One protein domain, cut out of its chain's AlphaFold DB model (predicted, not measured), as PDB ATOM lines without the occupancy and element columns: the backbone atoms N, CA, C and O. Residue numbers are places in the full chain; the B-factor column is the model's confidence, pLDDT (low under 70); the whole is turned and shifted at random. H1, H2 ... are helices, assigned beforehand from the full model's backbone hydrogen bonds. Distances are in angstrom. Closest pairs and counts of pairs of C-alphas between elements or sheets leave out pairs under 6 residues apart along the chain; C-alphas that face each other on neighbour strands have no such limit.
ATOM      1  N   GLU A 442      19.420  38.601  -5.373       90.81
ATOM      2  CA  GLU A 442      18.638  39.102  -6.508       90.81
ATOM      3  C   GLU A 442      17.122  39.072  -6.243       90.81
ATOM      4  O   GLU A 442      16.409  40.028  -6.556       90.81
ATOM      5  N   LYS A 443      16.623  38.008  -5.597       89.62
ATOM      6  CA  LYS A 443      15.208  37.879  -5.210       89.62
ATOM      7  C   LYS A 443      14.842  38.879  -4.111       89.62
ATOM      8  O   LYS A 443      13.741  39.426  -4.128       89.62
ATOM      9  N   VAL A 444      15.768  39.149  -3.188       89.81
ATOM     10  CA  VAL A 444      15.614  40.181  -2.148       89.81
ATOM     11  C   VAL A 444      15.506  41.562  -2.789       89.81
ATOM     12  O   VAL A 444      14.522  42.259  -2.567       89.81
ATOM     13  N   ILE A 445      16.470  41.928  -3.634       90.56
ATOM     14  CA  ILE A 445      16.527  43.218  -4.335       90.56
ATOM     15  C   ILE A 445      15.273  43.421  -5.186       90.56
ATOM     16  O   ILE A 445      14.598  44.438  -5.047       90.56
ATOM     17  N   THR A 446      14.896  42.426  -5.992       89.62
ATOM     18  CA  THR A 446      13.703  42.507  -6.849       89.62
ATOM     19  C   THR A 446      12.441  42.771  -6.033       89.62
ATOM     20  O   THR A 446      11.606  43.579  -6.432       89.62
ATOM     21  N   ARG A 447      12.311  42.138  -4.861       87.38
ATOM     22  CA  ARG A 447      11.154  42.327  -3.981       87.38
ATOM     23  C   ARG A 447      11.158  43.676  -3.260       87.38
ATOM     24  O   ARG A 447      10.090  44.235  -3.051       87.38
ATOM     25  N   VAL A 448      12.324  44.213  -2.899       88.12
ATOM     26  CA  VAL A 448      12.430  45.529  -2.241       88.12
ATOM     27  C   VAL A 448      12.194  46.678  -3.225       88.12
ATOM     28  O   VAL A 448      11.480  47.620  -2.898       88.12
ATOM     29  N   PHE A 449      12.771  46.605  -4.425       87.19
ATOM     30  CA  PHE A 449      12.724  47.695  -5.409       87.19
ATOM     31  C   PHE A 449      11.616  47.541  -6.461       87.19
ATOM     32  O   PHE A 449      11.409  48.451  -7.263       87.19
ATOM     33  N   GLY A 450      10.924  46.398  -6.496       82.06
ATOM     34  CA  GLY A 450       9.871  46.095  -7.474       82.06
ATOM     35  C   GLY A 450      10.375  45.863  -8.904       82.06
ATOM     36  O   GLY A 450       9.570  45.760  -9.827       82.06
ATOM     37  N   LYS A 451      11.695  45.804  -9.110       82.06
ATOM     38  CA  LYS A 451      12.344  45.585 -10.409       82.06
ATOM     39  C   LYS A 451      13.693  44.900 -10.234       82.06
ATOM     40  O   LYS A 451      14.351  45.085  -9.209       82.06
ATOM     41  N   SER A 452      14.125  44.160 -11.251       78.25
ATOM     42  CA  SER A 452      15.475  43.595 -11.292       78.25
ATOM     43  C   SER A 452      16.510  44.720 -11.374       78.25
ATOM     44  O   SER A 452      16.406  45.618 -12.212       78.25
ATOM     45  N   GLN A 453      17.498  44.677 -10.485       83.94
ATOM     46  CA  GLN A 453      18.655  45.572 -10.472       83.94
ATOM     47  C   GLN A 453      19.929  44.741 -10.330       83.94
ATOM     48  O   GLN A 453      19.890  43.616  -9.825       83.94
ATOM     49  N   SER A 454      21.064  45.298 -10.755       90.50
ATOM     50  CA  SER A 454      22.355  44.644 -10.567       90.50
ATOM     51  C   SER A 454      22.649  44.488  -9.077       90.50
ATOM     52  O   SER A 454      22.775  45.468  -8.340       90.50
ATOM     53  N   THR A 455      22.794  43.236  -8.634       88.06
ATOM     54  CA  THR A 455      23.157  42.930  -7.242       88.06
ATOM     55  C   THR A 455      24.483  43.594  -6.869       88.06
ATOM     56  O   THR A 455      24.608  44.150  -5.782       88.06
ATOM     57  N   GLN A 456      25.446  43.600  -7.794       88.62
ATOM     58  CA  GLN A 456      26.767  44.180  -7.572       88.62
ATOM     59  C   GLN A 456      26.714  45.707  -7.426       88.62
ATOM     60  O   GLN A 456      27.393  46.256  -6.563       88.62
ATOM     61  N   GLU A 457      25.886  46.396  -8.216       89.50
ATOM     62  CA  GLU A 457      25.710  47.852  -8.089       89.50
ATOM     63  C   GLU A 457      25.103  48.217  -6.731       89.50
ATOM     64  O   GLU A 457      25.632  49.081  -6.032       89.50
ATOM     65  N   ILE A 458      24.049  47.507  -6.316       89.81
ATOM     66  CA  ILE A 458      23.382  47.743  -5.029       89.81
ATOM     67  C   ILE A 458      24.309  47.436  -3.851       89.81
ATOM     68  O   ILE A 458      24.321  48.180  -2.872       89.81
ATOM     69  N   GLN A 459      25.120  46.380  -3.928       89.44
ATOM     70  CA  GLN A 459      26.074  46.032  -2.868       89.44
ATOM     71  C   GLN A 459      27.261  47.002  -2.770       89.44
ATOM     72  O   GLN A 459      27.816  47.166  -1.685       89.44
ATOM     73  N   ASN A 460      27.607  47.694  -3.859       88.69
ATOM     74  CA  ASN A 460      28.646  48.727  -3.870       88.69
ATOM     75  C   ASN A 460      28.120  50.126  -3.503       88.69
ATOM     76  O   ASN A 460      28.907  51.060  -3.349       88.69
ATOM     77  N   GLN A 461      26.803  50.289  -3.360       89.69
ATOM     78  CA  GLN A 461      26.191  51.567  -3.024       89.69
ATOM     79  C   GLN A 461      26.417  51.942  -1.550       89.69
ATOM     80  O   GLN A 461      26.322  51.110  -0.642       89.69
ATOM     81  N   CYS A 462      26.660  53.231  -1.308       89.31
ATOM     82  CA  CYS A 462      26.623  53.827   0.025       89.31
ATOM     83  C   CYS A 462      25.212  54.338   0.330       89.31
ATOM     84  O   CYS A 462      24.613  55.041  -0.484       89.31
ATOM     85  N   PHE A 463      24.710  54.026   1.522       89.25
ATOM     86  CA  PHE A 463      23.416  54.503   1.999       89.25
ATOM     87  C   PHE A 463      23.626  55.486   3.147       89.25
ATOM     88  O   PHE A 463      24.251  55.151   4.154       89.25
ATOM     89  N   ASP A 464      23.099  56.700   2.997       91.12
ATOM     90  CA  ASP A 464      22.931  57.610   4.128       91.12
ATOM     91  C   ASP A 464      21.792  57.128   5.050       91.12
ATOM     92  O   ASP A 464      21.062  56.183   4.735       91.12
ATOM     93  N   PHE A 465      21.625  57.773   6.206       90.19
ATOM     94  CA  PHE A 465      20.606  57.389   7.188       90.19
ATOM     95  C   PHE A 465      19.182  57.420   6.623       90.19
ATOM     96  O   PHE A 465      18.379  56.535   6.923       90.19
ATOM     97  N   LYS A 466      18.880  58.415   5.781       92.81
ATOM     98  CA  LYS A 466      17.562  58.600   5.172       92.81
ATOM     99  C   LYS A 466      17.230  57.436   4.237       92.81
ATOM    100  O   LYS A 466      16.217  56.762   4.415       92.81
ATOM    101  N   ASN A 467      18.105  57.170   3.274       92.56
ATOM    102  CA  ASN A 467      17.921  56.110   2.291       92.56
ATOM    103  C   ASN A 467      17.967  54.729   2.949       92.56
ATOM    104  O   ASN A 467      17.146  53.876   2.613       92.56
ATOM    105  N   TYR A 468      18.859  54.520   3.925       94.69
ATOM    106  CA  TYR A 468      18.895  53.280   4.699       94.69
ATOM    107  C   TYR A 468      17.549  53.032   5.381       94.69
ATOM    108  O   TYR A 468      16.981  51.950   5.239       94.69
ATOM    109  N   TYR A 469      17.020  54.026   6.102       94.75
ATOM    110  CA  TYR A 469      15.745  53.910   6.806       94.75
ATOM    111  C   TYR A 469      14.606  53.548   5.847       94.75
ATOM    112  O   TYR A 469      13.861  52.593   6.090       94.75
ATOM    113  N   MET A 470      14.490  54.275   4.731       92.38
ATOM    114  CA  MET A 470      13.433  54.056   3.740       92.38
ATOM    115  C   MET A 470      13.504  52.655   3.129       92.38
ATOM    116  O   MET A 470      12.490  51.966   3.031       92.38
ATOM    117  N   ILE A 471      14.699  52.201   2.750       92.00
ATOM    118  CA  ILE A 471      14.898  50.873   2.160       92.00
ATOM    119  C   ILE A 471      14.605  49.777   3.177       92.00
ATOM    120  O   ILE A 471      13.911  48.812   2.864       92.00
ATOM    121  N   TYR A 472      15.112  49.925   4.398       93.44
ATOM    122  CA  TYR A 472      14.949  48.922   5.440       93.44
ATOM    123  C   TYR A 472      13.480  48.764   5.843       93.44
ATOM    124  O   TYR A 472      12.978  47.646   5.930       93.44
ATOM    125  N   THR A 473      12.764  49.877   6.027       90.94
ATOM    126  CA  THR A 473      11.321  49.847   6.305       90.94
ATOM    127  C   THR A 473      10.538  49.291   5.116       90.94
ATOM    128  O   THR A 473       9.685  48.431   5.313       90.94
ATOM    129  N   THR A 474      10.874  49.666   3.877       88.81
ATOM    130  CA  THR A 474      10.269  49.082   2.662       88.81
ATOM    131  C   THR A 474      10.467  47.567   2.602       88.81
ATOM    132  O   THR A 474       9.518  46.827   2.343       88.81
ATOM    133  N   ALA A 475      11.672  47.073   2.889       90.19
ATOM    134  CA  ALA A 475      11.948  45.642   2.952       90.19
ATOM    135  C   ALA A 475      11.119  44.953   4.045       90.19
ATOM    136  O   ALA A 475      10.501  43.915   3.784       90.19
ATOM    137  N   LEU A 476      11.018  45.569   5.225       88.31
ATOM    138  CA  LEU A 476      10.223  45.066   6.346       88.31
ATOM    139  C   LEU A 476       8.734  44.939   5.990       88.31
ATOM    140  O   LEU A 476       8.118  43.912   6.308       88.31
ATOM    141  N   TRP A 477       8.177  45.928   5.279       81.38
ATOM    142  CA  TRP A 477       6.808  45.894   4.740       81.38
ATOM    143  C   TRP A 477       6.615  44.793   3.700       81.38
ATOM    144  O   TRP A 477       5.543  44.205   3.612       81.38
ATOM    145  N   ASN A 478       7.672  44.437   2.975       82.75
ATOM    146  CA  ASN A 478       7.674  43.322   2.035       82.75
ATOM    147  C   ASN A 478       7.933  41.951   2.693       82.75
ATOM    148  O   ASN A 478       8.053  40.944   1.985       82.75
ATOM    149  N   GLY A 479       7.988  41.884   4.031       83.50
ATOM    150  CA  GLY A 479       8.207  40.647   4.789       83.50
ATOM    151  C   GLY A 479       9.678  40.232   4.895       83.50
ATOM    152  O   GLY A 479       9.967  39.068   5.177       83.50
ATOM    153  N   ILE A 480      10.607  41.159   4.658       88.56
ATOM    154  CA  ILE A 480      12.050  40.912   4.655       88.56
ATOM    155  C   ILE A 480      12.693  41.699   5.791       88.56
ATOM    156  O   ILE A 480      12.579  42.918   5.849       88.56
ATOM    157  N   VAL A 481      13.431  41.019   6.664       90.44
ATOM    158  CA  VAL A 481      14.300  41.695   7.628       90.44
ATOM    159  C   VAL A 481      15.717  41.665   7.081       90.44
ATOM    160  O   VAL A 481      16.363  40.617   7.057       90.44
ATOM    161  N   LEU A 482      16.184  42.812   6.589       91.12
ATOM    162  CA  LEU A 482      17.552  42.961   6.099       91.12
ATOM    163  C   LEU A 482      18.546  42.896   7.263       91.12
ATOM    164  O   LEU A 482      18.215  43.213   8.410       91.12
ATOM    165  N   SER A 483      19.783  42.508   6.957       87.50
ATOM    166  CA  SER A 483      20.859  42.600   7.938       87.50
ATOM    167  C   SER A 483      21.129  44.058   8.297       87.50
ATOM    168  O   SER A 483      21.171  44.926   7.427       87.50
ATOM    169  N   SER A 484      21.342  44.313   9.585       84.44
ATOM    170  CA  SER A 484      21.750  45.615  10.113       84.44
ATOM    171  C   SER A 484      23.189  45.619  10.642       84.44
ATOM    172  O   SER A 484      23.616  46.538  11.339       84.44
ATOM    173  N   THR A 485      23.993  44.608  10.301       84.69
ATOM    174  CA  THR A 485      25.395  44.532  10.743       84.69
ATOM    175  C   THR A 485      26.309  45.504   9.990       84.69
ATOM    176  O   THR A 485      27.300  45.977  10.549       84.69
ATOM    177  N   THR A 486      25.961  45.858   8.752       87.06
ATOM    178  CA  THR A 486      26.778  46.665   7.833       87.06
ATOM    179  C   THR A 486      26.094  47.977   7.444       87.06
ATOM    180  O   THR A 486      24.883  48.129   7.565       87.06
ATOM    181  N   ALA A 487      26.871  48.947   6.948       88.50
ATOM    182  CA  ALA A 487      26.338  50.220   6.443       88.50
ATOM    183  C   ALA A 487      25.473  50.058   5.177       88.50
ATOM    184  O   ALA A 487      24.610  50.885   4.910       88.50
ATOM    185  N   ASN A 488      25.686  48.980   4.419       91.31
ATOM    186  CA  ASN A 488      24.835  48.582   3.306       91.31
ATOM    187  C   ASN A 488      23.989  47.363   3.727       91.31
ATOM    188  O   ASN A 488      24.578  46.321   4.032       91.31
ATOM    189  N   PRO A 489      22.646  47.458   3.744       89.50
ATOM    190  CA  PRO A 489      21.777  46.391   4.245       89.50
ATOM    191  C   PRO A 489      21.670  45.172   3.304       89.50
ATOM    192  O   PRO A 489      21.131  44.141   3.705       89.50
ATOM    193  N   PHE A 490      22.205  45.257   2.079       90.94
ATOM    194  CA  PHE A 490      22.254  44.167   1.090       90.94
ATOM    195  C   PHE A 490      23.612  43.453   1.025       90.94
ATOM    196  O   PHE A 490      23.787  42.509   0.251       90.94
ATOM    197  N   HIS A 491      24.600  43.893   1.808       87.69
ATOM    198  CA  HIS A 491      25.921  43.260   1.823       87.69
ATOM    199  C   HIS A 491      25.850  41.854   2.443       87.69
ATOM    200  O   HIS A 491      26.469  40.911   1.958       87.69
ATOM    201  N   CYS A 492      25.044  41.689   3.491       86.06
ATOM    202  CA  CYS A 492      24.807  40.396   4.120       86.06
ATOM    203  C   CYS A 492      23.460  39.814   3.687       86.06
ATOM    204  O   CYS A 492      22.555  40.536   3.273       86.06
ATOM    205  N   LYS A 493      23.313  38.493   3.834       86.56
ATOM    206  CA  LYS A 493      22.020  37.819   3.663       86.56
ATOM    207  C   LYS A 493      20.961  38.449   4.588       86.56
ATOM    208  O   LYS A 493      21.312  38.882   5.688       86.56
ATOM    209  N   PRO A 494      19.680  38.487   4.176       86.06
ATOM    210  CA  PRO A 494      18.615  38.928   5.067       86.06
ATOM    211  C   PRO A 494      18.543  38.008   6.290       86.06
ATOM    212  O   PRO A 494      18.714  36.793   6.172       86.06
ATOM    213  N   LEU A 495      18.254  38.592   7.450       82.94
ATOM    214  CA  LEU A 495      18.036  37.858   8.697       82.94
ATOM    215  C   LEU A 495      16.746  37.036   8.630       82.94
ATOM    216  O   LEU A 495      16.644  35.978   9.242       82.94
ATOM    217  N   ARG A 496      15.765  37.516   7.857       83.06
ATOM    218  CA  ARG A 496      14.494  36.830   7.634       83.06
ATOM    219  C   ARG A 496      13.909  37.169   6.270       83.06
ATOM    220  O   ARG A 496      13.936  38.324   5.851       83.06
ATOM    221  N   PHE A 497      13.314  36.175   5.617       77.06
ATOM    222  CA  PHE A 497      12.564  36.356   4.376       77.06
ATOM    223  C   PHE A 497      11.267  35.551   4.429       77.06
ATOM    224  O   PHE A 497      11.298  34.321   4.477       77.06
ATOM    225  N   GLN A 498      10.128  36.239   4.421       74.44
ATOM    226  CA  GLN A 498       8.816  35.606   4.382       74.44
ATOM    227  C   GLN A 498       8.298  35.516   2.938       74.44
ATOM    228  O   GLN A 498       8.247  36.511   2.215       74.44
ATOM    229  N   ILE A 499       7.900  34.313   2.515       61.41
ATOM    230  CA  ILE A 499       7.428  34.027   1.150       61.41
ATOM    231  C   ILE A 499       6.116  34.768   0.870       61.41
ATOM    232  O   ILE A 499       5.969  35.416  -0.171       61.41
ATOM    233  N   ARG A 500       5.168  34.697   1.810       60.69
ATOM    234  CA  ARG A 500       3.861  35.354   1.699       60.69
ATOM    235  C   ARG A 500       4.004  36.855   1.925       60.69
ATOM    236  O   ARG A 500       4.820  37.284   2.739       60.69
ATOM    237  N   GLU A 501       3.222  37.650   1.197       54.28
ATOM    238  CA  GLU A 501       3.053  39.052   1.572       54.28
ATOM    239  C   GLU A 501       2.496  39.089   2.999       54.28
ATOM    240  O   GLU A 501       1.543  38.354   3.298       54.28
ATOM    241  N   PRO A 502       3.088  39.879   3.906       50.41
ATOM    242  CA  PRO A 502       2.497  40.032   5.220       50.41
ATOM    243  C   PRO A 502       1.067  40.576   5.048       50.41
ATOM    244  O   PRO A 502       0.816  41.388   4.160       50.41
ATOM    245  N   LYS A 503       0.119  40.151   5.899       47.25
ATOM    246  CA  LYS A 503      -1.268  40.679   5.948       47.25
ATOM    247  C   LYS A 503      -1.334  42.144   6.428       47.25
ATOM    248  O   LYS A 503      -2.256  42.550   7.125       47.25
ATOM    249  N   ILE A 504      -0.326  42.938   6.101       48.19
ATOM    250  CA  ILE A 504      -0.100  44.270   6.623       48.19
ATOM    251  C   ILE A 504      -0.537  45.270   5.557       48.19
ATOM    252  O   ILE A 504       0.139  45.480   4.556       48.19
ATOM    253  N   VAL A 505      -1.720  45.833   5.789       49.66
ATOM    254  CA  VAL A 505      -1.942  47.279   5.875       49.66
ATOM    255  C   VAL A 505      -1.205  48.093   4.807       49.66
ATOM    256  O   VAL A 505      -0.089  48.578   4.997       49.66
ATOM    257  N   LYS A 506      -1.856  48.223   3.653       41.09
ATOM    258  CA  LYS A 506      -1.321  48.906   2.468       41.09
ATOM    259  C   LYS A 506      -1.771  50.369   2.381       41.09
ATOM    260  O   LYS A 506      -1.212  51.121   1.589       41.09
ATOM    261  N   SER A 507      -2.737  50.795   3.196       53.19
ATOM    262  CA  SER A 507      -3.253  52.171   3.233       53.19
ATOM    263  C   SER A 507      -2.946  52.902   4.546       53.19
ATOM    264  O   SER A 507      -2.815  52.287   5.602       53.19
ATOM    265  N   GLU A 508      -2.889  54.238   4.514       50.03
ATOM    266  CA  GLU A 508      -2.786  55.074   5.727       50.03
ATOM    267  C   GLU A 508      -3.909  54.799   6.736       50.03
ATOM    268  O   GLU A 508      -3.702  54.886   7.945       50.03
ATOM    269  N   LYS A 509      -5.097  54.435   6.239       44.78
ATOM    270  CA  LYS A 509      -6.244  54.046   7.063       44.78
ATOM    271  C   LYS A 509      -5.981  52.729   7.787       44.78
ATOM    272  O   LYS A 509      -6.131  52.658   8.999       44.78
ATOM    273  N   GLU A 510      -5.491  51.727   7.068       47.22
ATOM    274  CA  GLU A 510      -5.098  50.461   7.675       47.22
ATOM    275  C   GLU A 510      -3.903  50.645   8.629       47.22
ATOM    276  O   GLU A 510      -3.838  49.941   9.627       47.22
ATOM    277  N   LYS A 511      -2.979  51.600   8.394       52.12
ATOM    278  CA  LYS A 511      -1.858  51.894   9.320       52.12
ATOM    279  C   LYS A 511      -2.380  52.382  10.658       52.12
ATOM    280  O   LYS A 511      -1.906  51.932  11.693       52.12
ATOM    281  N   LYS A 512      -3.403  53.237  10.624       46.75
ATOM    282  CA  LYS A 512      -4.122  53.698  11.817       46.75
ATOM    283  C   LYS A 512      -4.907  52.573  12.503       46.75
ATOM    284  O   LYS A 512      -5.019  52.599  13.724       46.75
ATOM    285  N   ASP A 513      -5.413  51.596  11.750       42.00
ATOM    286  CA  ASP A 513      -6.175  50.461  12.288       42.00
ATOM    287  C   ASP A 513      -5.280  49.296  12.775       42.00
ATOM    288  O   ASP A 513      -5.682  48.583  13.680       42.00
ATOM    289  N   TYR A 514      -4.056  49.123  12.255       40.78
ATOM    290  CA  TYR A 514      -3.077  48.109  12.707       40.78
ATOM    291  C   TYR A 514      -2.549  48.368  14.124       40.78
ATOM    292  O   TYR A 514      -2.057  47.458  14.789       40.78
ATOM    293  N   ILE A 515      -2.607  49.629  14.556       41.00
ATOM    294  CA  ILE A 515      -2.124  50.102  15.858       41.00
ATOM    295  C   ILE A 515      -3.223  50.005  16.935       41.00
ATOM    296  O   ILE A 515      -2.903  49.916  18.123       41.00
ATOM    297  N   LYS A 516      -4.501  50.025  16.535       35.88
ATOM    298  CA  LYS A 516      -5.650  49.867  17.440       35.88
ATOM    299  C   LYS A 516      -5.851  48.395  17.779       35.88
ATOM    300  O   LYS A 516      -5.933  48.092  18.993       35.88
TER     301      LYS A 516
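AT A GLANCE: This is residues 442 to 516 of the 516 residues of the protein "Serine/threonine protein kinase ppk15, putative" of Entamoeba invadens IP1 (UniProt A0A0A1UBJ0). Three helices, H1, H2 and H3, set out as a triangle make a small body, and a long loop, residues 478 to 498, folds out and back over one side of it. From there a tail leads away to the short helix H4, and residues 507 to 512, of which 508 to 512 belong to H4, stick out at the far end. The printed part has 75 residues with four named helices in the order H1, H2, H3, H4 and no named strand; its class is all helix, though under half of the residues, 34, are in named elements. It is only just compact, close to loose, with a radius of gyration of the C-alphas of 13.2 A, and its elongated outline spans 40 by 26 by 21 A, the tail adding to the length.

IN THESE COORDINATES: H1, residues 442 to 449, begins at C-alpha 442 (18.638, 39.102, -6.508) and is 10.5 A long. H2 is residues 455 to 460. H3, residues 465 to 477, is the longest helix at 18.1 A and begins at C-alpha 465 (20.606, 57.389, 7.188). H4, residues 508 to 514, ends at C-alpha 514 (-3.077, 48.109, 12.707).

HOW THE PARTS SIT: H1 touches H3, about perpendicular at 73 degrees; the closest C-alphas, of Val 448 and Ala 475, are 5.2 A apart, and H3 touches with residues 471 to 475 alone. H1 and H2 are close but not clearly touching, with the closest C-alphas, of Glu 442 and Thr 455, 6.0 A apart. They run the same way at a steep tilt of 69 degrees, only just short of about perpendicular. H2 and H3 are apart, and H4 is apart from H1, H2 and H3. Residues 480 to 481 pair with residues 496 to 497, antiparallel. In H1, H2, H3 and H4 every O i to N i+4 pair is within hydrogen-bond range.

THE WHOLE: The C-alphas farthest apart, of Gln 456 and Lys 516, are 41.3 A apart. The printed part has no cut and ends at the chain's last residue, 516. The links H1 to H2 and H2 to H3 are tight; the link H3 to H4, with 30 residues, is long. The mean pLDDT of the printed part is 78.4, and residues 499 to 516 are under 70.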